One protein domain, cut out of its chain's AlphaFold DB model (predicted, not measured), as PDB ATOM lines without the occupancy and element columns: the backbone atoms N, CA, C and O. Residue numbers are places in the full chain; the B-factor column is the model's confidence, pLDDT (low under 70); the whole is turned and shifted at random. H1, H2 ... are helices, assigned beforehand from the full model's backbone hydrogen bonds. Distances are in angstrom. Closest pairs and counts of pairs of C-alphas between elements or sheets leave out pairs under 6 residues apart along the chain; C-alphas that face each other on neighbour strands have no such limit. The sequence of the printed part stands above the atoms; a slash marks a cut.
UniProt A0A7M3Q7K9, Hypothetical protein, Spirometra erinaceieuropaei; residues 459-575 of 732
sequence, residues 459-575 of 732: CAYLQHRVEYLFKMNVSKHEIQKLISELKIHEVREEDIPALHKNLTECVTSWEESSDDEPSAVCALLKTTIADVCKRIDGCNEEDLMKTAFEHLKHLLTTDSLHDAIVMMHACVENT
ATOM      1  N   CYS A 459     161.692 242.079 304.612       92.88
ATOM      2  CA  CYS A 459     162.168 243.452 304.756       92.88
ATOM      3  C   CYS A 459     163.578 243.646 304.201       92.88
ATOM      4  O   CYS A 459     163.884 244.731 303.723       92.88
ATOM      5  N   ALA A 460     164.441 242.625 304.242       92.00
ATOM      6  CA  ALA A 460     165.769 242.711 303.634       92.00
ATOM      7  C   ALA A 460     165.681 242.753 302.096       92.00
ATOM      8  O   ALA A 460     166.461 243.463 301.459       92.00
ATOM      9  N   TYR A 461     164.696 242.063 301.503       93.00
ATOM     10  CA  TYR A 461     164.363 242.225 300.084       93.00
ATOM     11  C   TYR A 461     163.890 243.650 299.776       93.00
ATOM     12  O   TYR A 461     164.444 244.290 298.882       93.00
ATOM     13  N   LEU A 462     162.907 244.163 300.528       92.19
ATOM     14  CA  LEU A 462     162.384 245.519 300.330       92.19
ATOM     15  C   LEU A 462     163.473 246.581 300.538       92.19
ATOM     16  O   LEU A 462     163.583 247.497 299.730       92.19
ATOM     17  N   GLN A 463     164.347 246.410 301.533       93.25
ATOM     18  CA  GLN A 463     165.498 247.280 301.775       93.25
ATOM     19  C   GLN A 463     166.461 247.292 300.588       93.25
ATOM     20  O   GLN A 463     166.763 248.358 300.056       93.25
ATOM     21  N   HIS A 464     166.886 246.119 300.112       92.12
ATOM     22  CA  HIS A 464     167.745 246.021 298.932       92.12
ATOM     23  C   HIS A 464     167.048 246.547 297.663       92.12
ATOM     24  O   HIS A 464     167.709 247.056 296.759       92.12
ATOM     25  N   ARG A 465     165.714 246.458 297.567       90.94
ATOM     26  CA  ARG A 465     164.941 247.019 296.450       90.94
ATOM     27  C   ARG A 465     164.902 248.549 296.506       90.94
ATOM     28  O   ARG A 465     165.179 249.170 295.486       90.94
ATOM     29  N   VAL A 466     164.641 249.143 297.670       90.25
ATOM     30  CA  VAL A 466     164.684 250.600 297.901       90.25
ATOM     31  C   VAL A 466     166.094 251.152 297.648       90.25
ATOM     32  O   VAL A 466     166.241 252.115 296.894       90.25
ATOM     33  N   GLU A 467     167.135 250.490 298.165       91.19
ATOM     34  CA  GLU A 467     168.539 250.846 297.910       91.19
ATOM     35  C   GLU A 467     168.884 250.745 296.414       91.19
ATOM     36  O   GLU A 467     169.499 251.650 295.854       91.19
ATOM     37  N   TYR A 468     168.454 249.682 295.727       92.38
ATOM     38  CA  TYR A 468     168.730 249.495 294.300       92.38
ATOM     39  C   TYR A 468     168.033 250.533 293.403       92.38
ATOM     40  O   TYR A 468     168.631 250.984 292.422       92.38
ATOM     41  N   LEU A 469     166.784 250.894 293.710       88.19
ATOM     42  CA  LEU A 469     165.978 251.801 292.888       88.19
ATOM     43  C   LEU A 469     166.323 253.269 293.142       88.19
ATOM     44  O   LEU A 469     166.725 253.984 292.224       88.19
ATOM     45  N   PHE A 470     166.214 253.701 294.396       86.06
ATOM     46  CA  PHE A 470     166.328 255.107 294.770       86.06
ATOM     47  C   PHE A 470     167.752 255.503 295.176       86.06
ATOM     48  O   PHE A 470     168.037 256.687 295.332       86.06
ATOM     49  N   LYS A 471     168.672 254.532 295.324       88.38
ATOM     50  CA  LYS A 471     170.037 254.725 295.865       88.38
ATOM     51  C   LYS A 471     170.033 255.224 297.320       88.38
ATOM     52  O   LYS A 471     171.040 255.731 297.809       88.38
ATOM     53  N   MET A 472     168.903 255.041 298.005       84.56
ATOM     54  CA  MET A 472     168.648 255.431 299.389       84.56
ATOM     55  C   MET A 472     168.866 254.238 300.321       84.56
ATOM     56  O   MET A 472     168.182 253.223 300.210       84.56
ATOM     57  N   ASN A 473     169.791 254.358 301.273       87.31
ATOM     58  CA  ASN A 473     170.032 253.327 302.284       87.31
ATOM     59  C   ASN A 473     169.083 253.503 303.484       87.31
ATOM     60  O   ASN A 473     169.497 253.958 304.549       87.31
ATOM     61  N   VAL A 474     167.809 253.161 303.284       88.50
ATOM     62  CA  VAL A 474     166.762 253.183 304.323       88.50
ATOM     63  C   VAL A 474     166.923 251.973 305.255       88.50
ATOM     64  O   VAL A 474     167.330 250.898 304.807       88.50
ATOM     65  N   SER A 475     166.632 252.103 306.551       91.44
ATOM     66  CA  SER A 475     166.688 250.981 307.500       91.44
ATOM     67  C   SER A 475     165.431 250.100 307.462       91.44
ATOM     68  O   SER A 475     164.337 250.541 307.113       91.44
ATOM     69  N   LYS A 476     165.560 248.841 307.912       91.50
ATOM     70  CA  LYS A 476     164.422 247.916 308.083       91.50
ATOM     71  C   LYS A 476     163.301 248.508 308.952       91.50
ATOM     72  O   LYS A 476     162.134 248.292 308.645       91.50
ATOM     73  N   HIS A 477     163.641 249.272 309.993       89.31
ATOM     74  CA  HIS A 477     162.647 249.874 310.884       89.31
ATOM     75  C   HIS A 477     161.886 251.030 310.218       89.31
ATOM     76  O   HIS A 477     160.675 251.123 310.374       89.31
ATOM     77  N   GLU A 478     162.560 251.863 309.419       89.38
ATOM     78  CA  GLU A 478     161.902 252.919 308.636       89.38
ATOM     79  C   GLU A 478     160.999 252.339 307.543       89.38
ATOM     80  O   GLU A 478     159.899 252.838 307.345       89.38
ATOM     81  N   ILE A 479     161.410 251.248 306.885       90.50
ATOM     82  CA  ILE A 479     160.562 250.529 305.919       90.50
ATOM     83  C   ILE A 479     159.299 249.999 306.604       90.50
ATOM     84  O   ILE A 479     158.199 250.211 306.108       90.50
ATOM     85  N   GLN A 480     159.439 249.364 307.771       91.19
ATOM     86  CA  GLN A 480     158.293 248.887 308.551       91.19
ATOM     87  C   GLN A 480     157.392 250.052 308.999       91.19
ATOM     88  O   GLN A 480     156.179 249.968 308.827       91.19
ATOM     89  N   LYS A 481     157.971 251.173 309.458       89.88
ATOM     90  CA  LYS A 481     157.237 252.406 309.790       89.88
ATOM     91  C   LYS A 481     156.454 252.943 308.589       89.88
ATOM     92  O   LYS A 481     155.288 253.260 308.753       89.88
ATOM     93  N   LEU A 482     157.041 252.976 307.391       86.88
ATOM     94  CA  LEU A 482     156.375 253.453 306.172       86.88
ATOM     95  C   LEU A 482     155.234 252.528 305.712       86.88
ATOM     96  O   LEU A 482     154.186 253.021 305.308       86.88
ATOM     97  N   ILE A 483     155.389 251.202 305.811       89.94
ATOM     98  CA  ILE A 483     154.312 250.243 305.480       89.94
ATOM     99  C   ILE A 483     153.155 250.341 306.500       89.94
ATOM    100  O   ILE A 483     151.988 250.166 306.139       89.94
ATOM    101  N   SER A 484     153.457 250.671 307.763       88.81
ATOM    102  CA  SER A 484     152.452 251.013 308.779       88.81
ATOM    103  C   SER A 484     151.785 252.373 308.530       88.81
ATOM    104  O   SER A 484     150.561 252.440 308.570       88.81
ATOM    105  N   GLU A 485     152.553 253.429 308.227       83.81
ATOM    106  CA  GLU A 485     152.055 254.782 307.904       83.81
ATOM    107  C   GLU A 485     151.120 254.761 306.680       83.81
ATOM    108  O   GLU A 485     150.078 255.410 306.691       83.81
ATOM    109  N   LEU A 486     151.433 253.946 305.667       83.12
ATOM    110  CA  LEU A 486     150.604 253.733 304.474       83.12
ATOM    111  C   LEU A 486     149.430 252.753 304.677       83.12
ATOM    112  O   LEU A 486     148.722 252.472 303.711       83.12
ATOM    113  N   LYS A 487     149.230 252.192 305.883       88.50
ATOM    114  CA  LYS A 487     148.162 251.215 306.202       88.50
ATOM    115  C   LYS A 487     148.091 249.991 305.266       88.50
ATOM    116  O   LYS A 487     147.080 249.302 305.214       88.50
ATOM    117  N   ILE A 488     149.180 249.640 304.577       86.00
ATOM    118  CA  ILE A 488     149.207 248.532 303.594       86.00
ATOM    119  C   ILE A 488     148.908 247.171 304.252       86.00
ATOM    120  O   ILE A 488     148.406 246.263 303.604       86.00
ATOM    121  N   HIS A 489     149.173 247.046 305.553       82.62
ATOM    122  CA  HIS A 489     148.840 245.876 306.367       82.62
ATOM    123  C   HIS A 489     147.343 245.753 306.725       82.62
ATOM    124  O   HIS A 489     146.940 244.727 307.262       82.62
ATOM    125  N   GLU A 490     146.525 246.776 306.454       89.62
ATOM    126  CA  GLU A 490     145.062 246.745 306.618       89.62
ATOM    127  C   GLU A 490     144.340 246.339 305.318       89.62
ATOM    128  O   GLU A 490     143.155 246.014 305.354       89.62
ATOM    129  N   VAL A 491     145.043 246.346 304.176       90.62
ATOM    130  CA  VAL A 491     144.495 245.995 302.856       90.62
ATOM    131  C   VAL A 491     144.247 244.490 302.795       90.62
ATOM    132  O   VAL A 491     145.190 243.698 302.853       90.62
ATOM    133  N   ARG A 492     142.983 244.086 302.648       90.12
ATOM    134  CA  ARG A 492     142.600 242.675 302.528       90.12
ATOM    135  C   ARG A 492     142.732 242.214 301.076       90.12
ATOM    136  O   ARG A 492     142.809 243.030 300.158       90.12
ATOM    137  N   GLU A 493     142.762 240.904 300.839       88.31
ATOM    138  CA  GLU A 493     142.976 240.357 299.488       88.31
ATOM    139  C   GLU A 493     141.839 240.740 298.519       88.31
ATOM    140  O   GLU A 493     142.082 241.014 297.342       88.31
ATOM    141  N   GLU A 494     140.613 240.866 299.032       90.94
ATOM    142  CA  GLU A 494     139.442 241.374 298.312       90.94
ATOM    143  C   GLU A 494     139.505 242.873 297.953       90.94
ATOM    144  O   GLU A 494     138.842 243.286 297.000       90.94
ATOM    145  N   ASP A 495     140.323 243.676 298.643       92.44
ATOM    146  CA  ASP A 495     140.480 245.117 298.382       92.44
ATOM    147  C   ASP A 495     141.539 245.408 297.299       92.44
ATOM    148  O   ASP A 495     141.550 246.489 296.699       92.44
ATOM    149  N   ILE A 496     142.422 244.442 297.004       90.81
ATOM    150  CA  ILE A 496     143.531 244.592 296.042       90.81
ATOM    151  C   ILE A 496     143.064 245.058 294.645       90.81
ATOM    152  O   ILE A 496     143.731 245.931 294.085       90.81
ATOM    153  N   PRO A 497     141.941 244.582 294.062       92.50
ATOM    154  CA  PRO A 497     141.460 245.078 292.767       92.50
ATOM    155  C   PRO A 497     141.028 246.553 292.798       92.50
ATOM    156  O   PRO A 497     141.279 247.291 291.843       92.50
ATOM    157  N   ALA A 498     140.418 247.009 293.898       93.12
ATOM    158  CA  ALA A 498     140.044 248.413 294.074       93.12
ATOM    159  C   ALA A 498     141.290 249.294 294.266       93.12
ATOM    160  O   ALA A 498     141.397 250.366 293.668       93.12
ATOM    161  N   LEU A 499     142.274 248.809 295.029       92.19
ATOM    162  CA  LEU A 499     143.565 249.472 295.192       92.19
ATOM    163  C   LEU A 499     144.345 249.551 293.867       92.19
ATOM    164  O   LEU A 499     144.880 250.611 293.550       92.19
ATOM    165  N   HIS A 500     144.367 248.482 293.061       93.56
ATOM    166  CA  HIS A 500     144.988 248.468 291.725       93.56
ATOM    167  C   HIS A 500     144.359 249.518 290.804       93.56
ATOM    168  O   HIS A 500     145.087 250.315 290.206       93.56
ATOM    169  N   LYS A 501     143.021 249.602 290.767       93.69
ATOM    170  CA  LYS A 501     142.295 250.642 290.021       93.69
ATOM    171  C   LYS A 501     142.684 252.051 290.484       93.69
ATOM    172  O   LYS A 501     143.104 252.861 289.661       93.69
ATOM    173  N   ASN A 502     142.620 252.324 291.789       93.50
ATOM    174  CA  ASN A 502     142.922 253.647 292.351       93.50
ATOM    175  C   ASN A 502     144.389 254.070 292.125       93.50
ATOM    176  O   ASN A 502     144.671 255.244 291.882       93.50
ATOM    177  N   LEU A 503     145.330 253.120 292.189       93.69
ATOM    178  CA  LEU A 503     146.747 253.356 291.885       93.69
ATOM    179  C   LEU A 503     146.982 253.549 290.380       93.69
ATOM    180  O   LEU A 503     147.815 254.372 290.007       93.69
ATOM    181  N   THR A 504     146.236 252.853 289.519       94.69
ATOM    182  CA  THR A 504     146.281 253.051 288.061       94.69
ATOM    183  C   THR A 504     145.789 254.446 287.683       94.69
ATOM    184  O   THR A 504     146.497 255.152 286.973       94.69
ATOM    185  N   GLU A 505     144.652 254.885 288.232       93.50
ATOM    186  CA  GLU A 505     144.108 256.239 288.028       93.50
ATOM    187  C   GLU A 505     145.063 257.332 288.545       93.50
ATOM    188  O   GLU A 505     145.238 258.368 287.904       93.50
ATOM    189  N   CYS A 506     145.755 257.083 289.664       94.00
ATOM    190  CA  CYS A 506     146.811 257.967 290.166       94.00
ATOM    191  C   CYS A 506     148.025 258.049 289.222       94.00
ATOM    192  O   CYS A 506     148.569 259.134 289.009       94.00
ATOM    193  N   VAL A 507     148.455 256.921 288.648       94.50
ATOM    194  CA  VAL A 507     149.578 256.879 287.697       94.50
ATOM    195  C   VAL A 507     149.225 257.591 286.391       94.50
ATOM    196  O   VAL A 507     150.039 258.381 285.921       94.50
ATOM    197  N   THR A 508     148.029 257.384 285.829       93.25
ATOM    198  CA  THR A 508     147.618 258.074 284.592       93.25
ATOM    199  C   THR A 508     147.449 259.578 284.812       93.25
ATOM    200  O   THR A 508     147.994 260.357 284.036       93.25
ATOM    201  N   SER A 509     146.817 259.994 285.917       92.50
ATOM    202  CA  SER A 509     146.716 261.412 286.315       92.50
ATOM    203  C   SER A 509     148.090 262.088 286.428       92.50
ATOM    204  O   SER A 509     148.262 263.229 286.003       92.50
ATOM    205  N   TRP A 510     149.095 261.384 286.958       91.75
ATOM    206  CA  TRP A 510     150.458 261.911 287.061       91.75
ATOM    207  C   TRP A 510     151.190 261.997 285.709       91.75
ATOM    208  O   TRP A 510     152.009 262.895 285.528       91.75
ATOM    209  N   GLU A 511     150.898 261.110 284.751       91.38
ATOM    210  CA  GLU A 511     151.496 261.160 283.407       91.38
ATOM    211  C   GLU A 511     150.849 262.194 282.475       91.38
ATOM    212  O   GLU A 511     151.543 262.754 281.626       91.38
ATOM    213  N   GLU A 512     149.550 262.466 282.620       90.25
ATOM    214  CA  GLU A 512     148.822 263.420 281.767       90.25
ATOM    215  C   GLU A 512     149.035 264.888 282.179       90.25
ATOM    216  O   GLU A 512     148.761 265.795 281.394       90.25
ATOM    217  N   SER A 513     149.616 265.137 283.360       75.12
ATOM    218  CA  SER A 513     149.924 266.471 283.915       75.12
ATOM    219  C   SER A 513     148.719 267.408 284.095       75.12
ATOM    220  O   SER A 513     148.902 268.613 284.241       75.12
ATOM    221  N   SER A 514     147.501 266.861 284.110       70.62
ATOM    222  CA  SER A 514     146.258 267.612 284.298       70.62
ATOM    223  C   SER A 514     146.194 268.298 285.667       70.62
ATOM    224  O   SER A 514     146.553 267.700 286.682       70.62
ATOM    225  N   ASP A 515     145.642 269.514 285.705       74.75
ATOM    226  CA  ASP A 515     145.379 270.295 286.928       74.75
ATOM    227  C   ASP A 515     144.212 269.738 287.788       74.75
ATOM    228  O   ASP A 515     143.727 270.410 288.701       74.75
ATOM    229  N   ASP A 516     143.731 268.525 287.497       79.25
ATOM    230  CA  ASP A 516     142.630 267.873 288.210       79.25
ATOM    231  C   ASP A 516     143.016 267.476 289.648       79.25
ATOM    232  O   ASP A 516     144.127 267.009 289.921       79.25
ATOM    233  N   GLU A 517     142.058 267.607 290.573       75.31
ATOM    234  CA  GLU A 517     142.205 267.209 291.981       75.31
ATOM    235  C   GLU A 517     142.637 265.728 292.086       75.31
ATOM    236  O   GLU A 517     141.898 264.828 291.668       75.31
ATOM    237  N   PRO A 518     143.833 265.430 292.631       82.31
ATOM    238  CA  PRO A 518     144.342 264.068 292.676       82.31
ATOM    239  C   PRO A 518     143.526 263.225 293.660       82.31
ATOM    240  O   PRO A 518     143.277 263.645 294.789       82.31
ATOM    241  N   SER A 519     143.181 261.991 293.272       87.94
ATOM    242  CA  SER A 519     142.433 261.075 294.146       87.94
ATOM    243  C   SER A 519     143.092 260.943 295.528       87.94
ATOM    244  O   SER A 519     144.315 261.017 295.646       87.94
ATOM    245  N   ALA A 520     142.310 260.712 296.589       88.50
ATOM    246  CA  ALA A 520     142.830 260.711 297.965       88.50
ATOM    247  C   ALA A 520     144.014 259.740 298.181       88.50
ATOM    248  O   ALA A 520     144.961 260.059 298.900       88.50
ATOM    249  N   VAL A 521     144.013 258.590 297.491       87.31
ATOM    250  CA  VAL A 521     145.142 257.637 297.457       87.31
ATOM    251  C   VAL A 521     146.383 258.268 296.817       87.31
ATOM    252  O   VAL A 521     147.497 258.098 297.308       87.31
ATOM    253  N   CYS A 522     146.199 259.031 295.742       90.19
ATOM    254  CA  CYS A 522     147.266 259.745 295.054       90.19
ATOM    255  C   CYS A 522     147.812 260.920 295.877       90.19
ATOM    256  O   CYS A 522     149.025 261.109 295.936       90.19
ATOM    257  N   ALA A 523     146.953 261.671 296.572       90.62
ATOM    258  CA  ALA A 523     147.368 262.708 297.518       90.62
ATOM    259  C   ALA A 523     148.183 262.120 298.691       90.62
ATOM    260  O   ALA A 523     149.244 262.651 299.034       90.62
ATOM    261  N   LEU A 524     147.754 260.982 299.250       89.06
ATOM    262  CA  LEU A 524     148.490 260.251 300.290       89.06
ATOM    263  C   LEU A 524     149.841 259.715 299.781       89.06
ATOM    264  O   LEU A 524     150.852 259.816 300.476       89.06
ATOM    265  N   LEU A 525     149.892 259.194 298.551       89.69
ATOM    266  CA  LEU A 525     151.134 258.726 297.933       89.69
ATOM    267  C   LEU A 525     152.118 259.884 297.693       89.69
ATOM    268  O   LEU A 525     153.275 259.790 298.105       89.69
ATOM    269  N   LYS A 526     151.655 260.993 297.095       91.50
ATOM    270  CA  LYS A 526     152.447 262.217 296.867       91.50
ATOM    271  C   LYS A 526     153.023 262.752 298.186       91.50
ATOM    272  O   LYS A 526     154.231 262.950 298.294       91.50
ATOM    273  N   THR A 527     152.188 262.915 299.215       92.06
ATOM    274  CA  THR A 527     152.623 263.420 300.534       92.06
ATOM    275  C   THR A 527     153.574 262.467 301.261       92.06
ATOM    276  O   THR A 527     154.545 262.933 301.859       92.06
ATOM    277  N   THR A 528     153.378 261.147 301.160       88.62
ATOM    278  CA  THR A 528     154.306 260.165 301.750       88.62
ATOM    279  C   THR A 528     155.670 260.186 301.057       88.62
ATOM    280  O   THR A 528     156.697 260.169 301.734       88.62
ATOM    281  N   ILE A 529     155.711 260.272 299.722       89.56
ATOM    282  CA  ILE A 529     156.972 260.379 298.969       89.56
ATOM    283  C   ILE A 529     157.701 261.686 299.325       89.56
ATOM    284  O   ILE A 529     158.910 261.659 299.566       89.56
ATOM    285  N   ALA A 530     156.977 262.802 299.443       91.25
ATOM    286  CA  ALA A 530     157.534 264.081 299.880       91.25
ATOM    287  C   ALA A 530     158.121 264.014 301.304       91.25
ATOM    288  O   ALA A 530     159.203 264.545 301.550       91.25
ATOM    289  N   ASP A 531     157.459 263.338 302.251       89.25
ATOM    290  CA  ASP A 531     157.996 263.177 303.611       89.25
ATOM    291  C   ASP A 531     159.213 262.238 303.661       89.25
ATOM    292  O   ASP A 531     160.214 262.556 304.303       89.25
ATOM    293  N   VAL A 532     159.205 261.136 302.899       86.38
ATOM    294  CA  VAL A 532     160.395 260.284 302.707       86.38
ATOM    295  C   VAL A 532     161.563 261.086 302.126       86.38
ATOM    296  O   VAL A 532     162.696 260.910 302.572       86.38
ATOM    297  N   CYS A 533     161.303 261.997 301.186       89.56
ATOM    298  CA  CYS A 533     162.332 262.865 300.618       89.56
ATOM    299  C   CYS A 533     162.900 263.845 301.660       89.56
ATOM    300  O   CYS A 533     164.117 263.953 301.796       89.56
ATOM    301  N   LYS A 534     162.040 264.483 302.470       92.00
ATOM    302  CA  LYS A 534     162.449 265.382 303.572       92.00
ATOM    303  C   LYS A 534     163.288 264.683 304.646       92.00
ATOM    304  O   LYS A 534     164.131 265.328 305.263       92.00
ATOM    305  N   ARG A 535     163.084 263.378 304.865       86.25
ATOM    306  CA  ARG A 535     163.882 262.557 305.795       86.25
ATOM    307  C   ARG A 535     165.295 262.223 305.261       86.25
ATOM    308  O   ARG A 535     166.074 261.639 306.012       86.25
ATOM    309  N   ILE A 536     165.644 262.540 304.004       82.94
ATOM    310  CA  ILE A 536     166.881 262.069 303.347       82.94
ATOM    311  C   ILE A 536     167.676 263.222 302.703       82.94
ATOM    312  O   ILE A 536     167.292 263.775 301.671       82.94
ATOM    313  N   ASP A 537     168.847 263.522 303.276       86.50
ATOM    314  CA  ASP A 537     169.769 264.567 302.807       86.50
ATOM    315  C   ASP A 537     170.089 264.460 301.305       86.50
ATOM    316  O   ASP A 537     170.624 263.456 300.824       86.50
ATOM    317  N   GLY A 538     169.817 265.536 300.562       86.81
ATOM    318  CA  GLY A 538     170.110 265.624 299.128       86.81
ATOM    319  C   GLY A 538     169.134 264.869 298.219       86.81
ATOM    320  O   GLY A 538     169.437 264.694 297.037       86.81
ATOM    321  N   CYS A 539     167.981 264.429 298.730       90.62
ATOM    322  CA  CYS A 539     166.879 263.970 297.890       90.62
ATOM    323  C   CYS A 539     166.349 265.107 296.990       90.62
ATOM    324  O   CYS A 539     166.141 266.227 297.454       90.62
ATOM    325  N   ASN A 540     166.105 264.807 295.709       93.62
ATOM    326  CA  ASN A 540     165.285 265.638 294.826       93.62
ATOM    327  C   ASN A 540     163.887 265.011 294.735       93.62
ATOM    328  O   ASN A 540     163.758 263.861 294.308       93.62
ATOM    329  N   GLU A 541     162.858 265.758 295.135       93.19
ATOM    330  CA  GLU A 541     161.480 265.264 295.219       93.19
ATOM    331  C   GLU A 541     160.940 264.859 293.841       93.19
ATOM    332  O   GLU A 541     160.322 263.805 293.719       93.19
ATOM    333  N   GLU A 542     161.266 265.615 292.786       92.19
ATOM    334  CA  GLU A 542     160.833 265.324 291.414       92.19
ATOM    335  C   GLU A 542     161.456 264.022 290.871       92.19
ATOM    336  O   GLU A 542     160.744 263.167 290.344       92.19
ATOM    337  N   ASP A 543     162.768 263.817 291.059       92.31
ATOM    338  CA  ASP A 543     163.455 262.575 290.661       92.31
ATOM    339  C   ASP A 543     162.959 261.361 291.465       92.31
ATOM    340  O   ASP A 543     162.821 260.262 290.912       92.31
ATOM    341  N   LEU A 544     162.693 261.538 292.768       91.94
ATOM    342  CA  LEU A 544     162.169 260.478 293.632       91.94
ATOM    343  C   LEU A 544     160.757 260.077 293.197       91.94
ATOM    344  O   LEU A 544     160.511 258.895 292.956       91.94
ATOM    345  N   MET A 545     159.869 261.063 293.046       92.50
ATOM    346  CA  MET A 545     158.509 260.900 292.533       92.50
ATOM    347  C   MET A 545     158.521 260.185 291.185       92.50
ATOM    348  O   MET A 545     157.911 259.130 291.045       92.50
ATOM    349  N   LYS A 546     159.298 260.685 290.219       94.00
ATOM    350  CA  LYS A 546     159.426 260.083 288.888       94.00
ATOM    351  C   LYS A 546     159.895 258.632 288.936       94.00
ATOM    352  O   LYS A 546     159.319 257.777 288.268       94.00
ATOM    353  N   THR A 547     160.894 258.333 289.765       94.25
ATOM    354  CA  THR A 547     161.390 256.959 289.948       94.25
ATOM    355  C   THR A 547     160.342 256.059 290.614       94.25
ATOM    356  O   THR A 547     160.249 254.880 290.270       94.25
ATOM    357  N   ALA A 548     159.548 256.589 291.549       93.50
ATOM    358  CA  ALA A 548     158.512 255.848 292.262       93.50
ATOM    359  C   ALA A 548     157.288 255.559 291.379       93.50
ATOM    360  O   ALA A 548     156.827 254.418 291.348       93.50
ATOM    361  N   PHE A 549     156.805 256.547 290.621       94.38
ATOM    362  CA  PHE A 549     155.665 256.403 289.713       94.38
ATOM    363  C   PHE A 549     155.977 255.480 288.526       94.38
ATOM    364  O   PHE A 549     155.175 254.596 288.236       94.38
ATOM    365  N   GLU A 550     157.169 255.566 287.920       94.94
ATOM    366  CA  GLU A 550     157.643 254.578 286.930       94.94
ATOM    367  C   GLU A 550     157.671 253.154 287.514       94.94
ATOM    368  O   GLU A 550     157.277 252.181 286.861       94.94
ATOM    369  N   HIS A 551     158.082 253.003 288.779       93.88
ATOM    370  CA  HIS A 551     158.082 251.691 289.422       93.88
ATOM    371  C   HIS A 551     156.694 251.171 289.789       93.88
ATOM    372  O   HIS A 551     156.460 249.967 289.660       93.88
ATOM    373  N   LEU A 552     155.780 252.049 290.195       93.81
ATOM    374  CA  LEU A 552     154.378 251.719 290.427       93.81
ATOM    375  C   LEU A 552     153.696 251.315 289.112       93.81
ATOM    376  O   LEU A 552     153.066 250.262 289.054       93.81
ATOM    377  N   LYS A 553     153.927 252.068 288.029       95.56
ATOM    378  CA  LYS A 553     153.483 251.729 286.671       95.56
ATOM    379  C   LYS A 553     153.984 250.350 286.242       95.56
ATOM    380  O   LYS A 553     153.196 249.555 285.731       95.56
ATOM    381  N   HIS A 554     155.249 250.007 286.505       94.06
ATOM    382  CA  HIS A 554     155.761 248.655 286.246       94.06
ATOM    383  C   HIS A 554     155.050 247.580 287.093       94.06
ATOM    384  O   HIS A 554     154.766 246.504 286.573       94.06
ATOM    385  N   LEU A 555     154.769 247.819 288.380       93.56
ATOM    386  CA  LEU A 555     154.053 246.843 289.221       93.56
ATOM    387  C   LEU A 555     152.624 246.599 288.709       93.56
ATOM    388  O   LEU A 555     152.224 245.447 288.548       93.56
ATOM    389  N   LEU A 556     151.897 247.671 288.379       94.00
ATOM    390  CA  LEU A 556     150.522 247.619 287.870       94.00
ATOM    391  C   LEU A 556     150.427 246.951 286.490       94.00
ATOM    392  O   LEU A 556     149.553 246.122 286.277       94.00
ATOM    393  N   THR A 557     151.351 247.258 285.570       93.62
ATOM    394  CA  THR A 557     151.366 246.703 284.194       93.62
ATOM    395  C   THR A 557     151.917 245.279 284.080       93.62
ATOM    396  O   THR A 557     151.933 244.715 282.986       93.62
ATOM    397  N   THR A 558     152.386 244.688 285.181       92.00
ATOM    398  CA  THR A 558     152.860 243.291 285.227       92.00
ATOM    399  C   THR A 558     152.074 242.429 286.214       92.00
ATOM    400  O   THR A 558     152.526 241.335 286.543       92.00
ATOM    401  N   ASP A 559     150.948 242.944 286.723       83.00
ATOM    402  CA  ASP A 559     150.092 242.352 287.764       83.00
ATOM    403  C   ASP A 559     150.828 241.938 289.059       83.00
ATOM    404  O   ASP A 559     150.263 241.309 289.953       83.00
ATOM    405  N   SER A 560     152.079 242.381 289.228       92.31
ATOM    406  CA  SER A 560     152.939 242.073 290.379       92.31
ATOM    407  C   SER A 560     152.666 242.957 291.605       92.31
ATOM    408  O   SER A 560     153.403 242.913 292.590       92.31
ATOM    409  N   LEU A 561     151.575 243.734 291.580       91.25
ATOM    410  CA  LEU A 561     151.073 244.468 292.742       91.25
ATOM    411  C   LEU A 561     150.704 243.515 293.894       91.25
ATOM    412  O   LEU A 561     151.018 243.819 295.041       91.25
ATOM    413  N   HIS A 562     150.093 242.359 293.600       89.56
ATOM    414  CA  HIS A 562     149.732 241.358 294.619       89.56
ATOM    415  C   HIS A 562     150.983 240.804 295.320       89.56
ATOM    416  O   HIS A 562     151.112 240.960 296.533       89.56
ATOM    417  N   ASP A 563     151.967 240.313 294.554       89.38
ATOM    418  CA  ASP A 563     153.281 239.888 295.070       89.38
ATOM    419  C   ASP A 563     153.952 240.980 295.930       89.38
ATOM    420  O   ASP A 563     154.544 240.694 296.974       89.38
ATOM    421  N   ALA A 564     153.861 242.248 295.511       91.94
ATOM    422  CA  ALA A 564     154.420 243.374 296.257       91.94
ATOM    423  C   ALA A 564     153.687 243.623 297.588       91.94
ATOM    424  O   ALA A 564     154.349 243.838 298.605       91.94
ATOM    425  N   ILE A 565     152.350 243.558 297.607       92.19
ATOM    426  CA  ILE A 565     151.532 243.685 298.825       92.19
ATOM    427  C   ILE A 565     151.830 242.531 299.788       92.19
ATOM    428  O   ILE A 565     152.129 242.789 300.954       92.19
ATOM    429  N   VAL A 566     151.878 241.286 299.305       90.19
ATOM    430  CA  VAL A 566     152.240 240.105 300.111       90.19
ATOM    431  C   VAL A 566     153.641 240.251 300.723       90.19
ATOM    432  O   VAL A 566     153.833 239.977 301.908       90.19
ATOM    433  N   MET A 567     154.623 240.750 299.963       91.25
ATOM    434  CA  MET A 567     155.974 241.013 300.483       91.25
ATOM    435  C   MET A 567     156.022 242.156 301.511       91.25
ATOM    436  O   MET A 567     156.847 242.113 302.429       91.25
ATOM    437  N   MET A 568     155.153 243.165 301.396       91.81
ATOM    438  CA  MET A 568     155.023 244.242 302.386       91.81
ATOM    439  C   MET A 568     154.326 243.763 303.665       91.81
ATOM    440  O   MET A 568     154.838 244.028 304.755       91.81
ATOM    441  N   HIS A 569     153.251 242.981 303.548       89.88
ATOM    442  CA  HIS A 569     152.566 242.342 304.675       89.88
ATOM    443  C   HIS A 569     153.533 241.450 305.469       89.88
ATOM    444  O   HIS A 569     153.762 241.682 306.659       89.88
ATOM    445  N   ALA A 570     154.249 240.554 304.779       90.38
ATOM    446  CA  ALA A 570     155.271 239.705 305.385       90.38
ATOM    447  C   ALA A 570     156.401 240.509 306.058       90.38
ATOM    448  O   ALA A 570     156.993 240.050 307.035       90.38
ATOM    449  N   CYS A 571     156.733 241.714 305.582       92.44
ATOM    450  CA  CYS A 571     157.709 242.571 306.259       92.44
ATOM    451  C   CYS A 571     157.177 243.148 307.588       92.44
ATOM    452  O   CYS A 571     157.936 243.245 308.560       92.44
ATOM    453  N   VAL A 572     155.886 243.481 307.666       90.06
ATOM    454  CA  VAL A 572     155.241 243.944 308.909       90.06
ATOM    455  C   VAL A 572     155.061 242.791 309.896       90.06
ATOM    456  O   VAL A 572     155.459 242.934 311.051       90.06
ATOM    457  N   GLU A 573     154.571 241.626 309.466       85.06
ATOM    458  CA  GLU A 573     154.406 240.443 310.331       85.06
ATOM    459  C   GLU A 573     155.721 240.035 311.015       85.06
ATOM    460  O   GLU A 573     155.755 239.777 312.218       85.06
ATOM    461  N   ASN A 574     156.838 240.095 310.279       73.00
ATOM    462  CA  ASN A 574     158.189 239.819 310.780       73.00
ATOM    463  C   ASN A 574     158.720 240.836 311.828       73.00
ATOM    464  O   ASN A 574     159.901 240.776 312.183       73.00
ATOM    465  N   THR A 575     157.899 241.769 312.331       61.16
ATOM    466  CA  THR A 575     158.184 242.538 313.562       61.16
ATOM    467  C   THR A 575     157.869 241.754 314.838       61.16
ATOM    468  O   THR A 575     158.565 241.921 315.841       61.16
TER     469      THR A 575
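This is residues 459 to 575 of the 732 residues of the protein "Hypothetical protein" of Spirometra erinaceieuropaei (UniProt A0A7M3Q7K9). Two groups of three crossed helices make the two halves of one body: H3, H4 and H5 in one, H1, H2 and H6 in the other. The 117 printed residues include six named helices, H1 to H6 in order, and no named strand: all helix. It is compact, radius of gyration of the C-alphas 13.9 A, spanning 39 by 39 by 23 A.

Start at H3, residues 493 to 512; its residues 500 to 507 touch H5, residues 541 to 556, closest at C-alphas 507 and 549, 6.4 A, at a steep tilt of 49 degrees. H4, residues 520 to 534, touches H3 at C-alphas 506 and 522, 5.2 A, the closest. Residues 459 to 462 of H1, residues 459 to 470, touch H6, residues 561 to 573, closest at C-alphas 459 and 571, 4.8 A. H2, residues 476 to 485, touches H6, closest at C-alphas 480 and 572, 5.8 A. Every O i to N i+4 pair is within hydrogen-bond range except in H3, 14 of 16.

Find C-alpha 493 at (142.976, 240.357, 299.488); H3 runs 29.7 A to C-alpha 512 at (148.822, 263.420, 281.767).

The printed part has no cut and no long link; residue 575 is under 70.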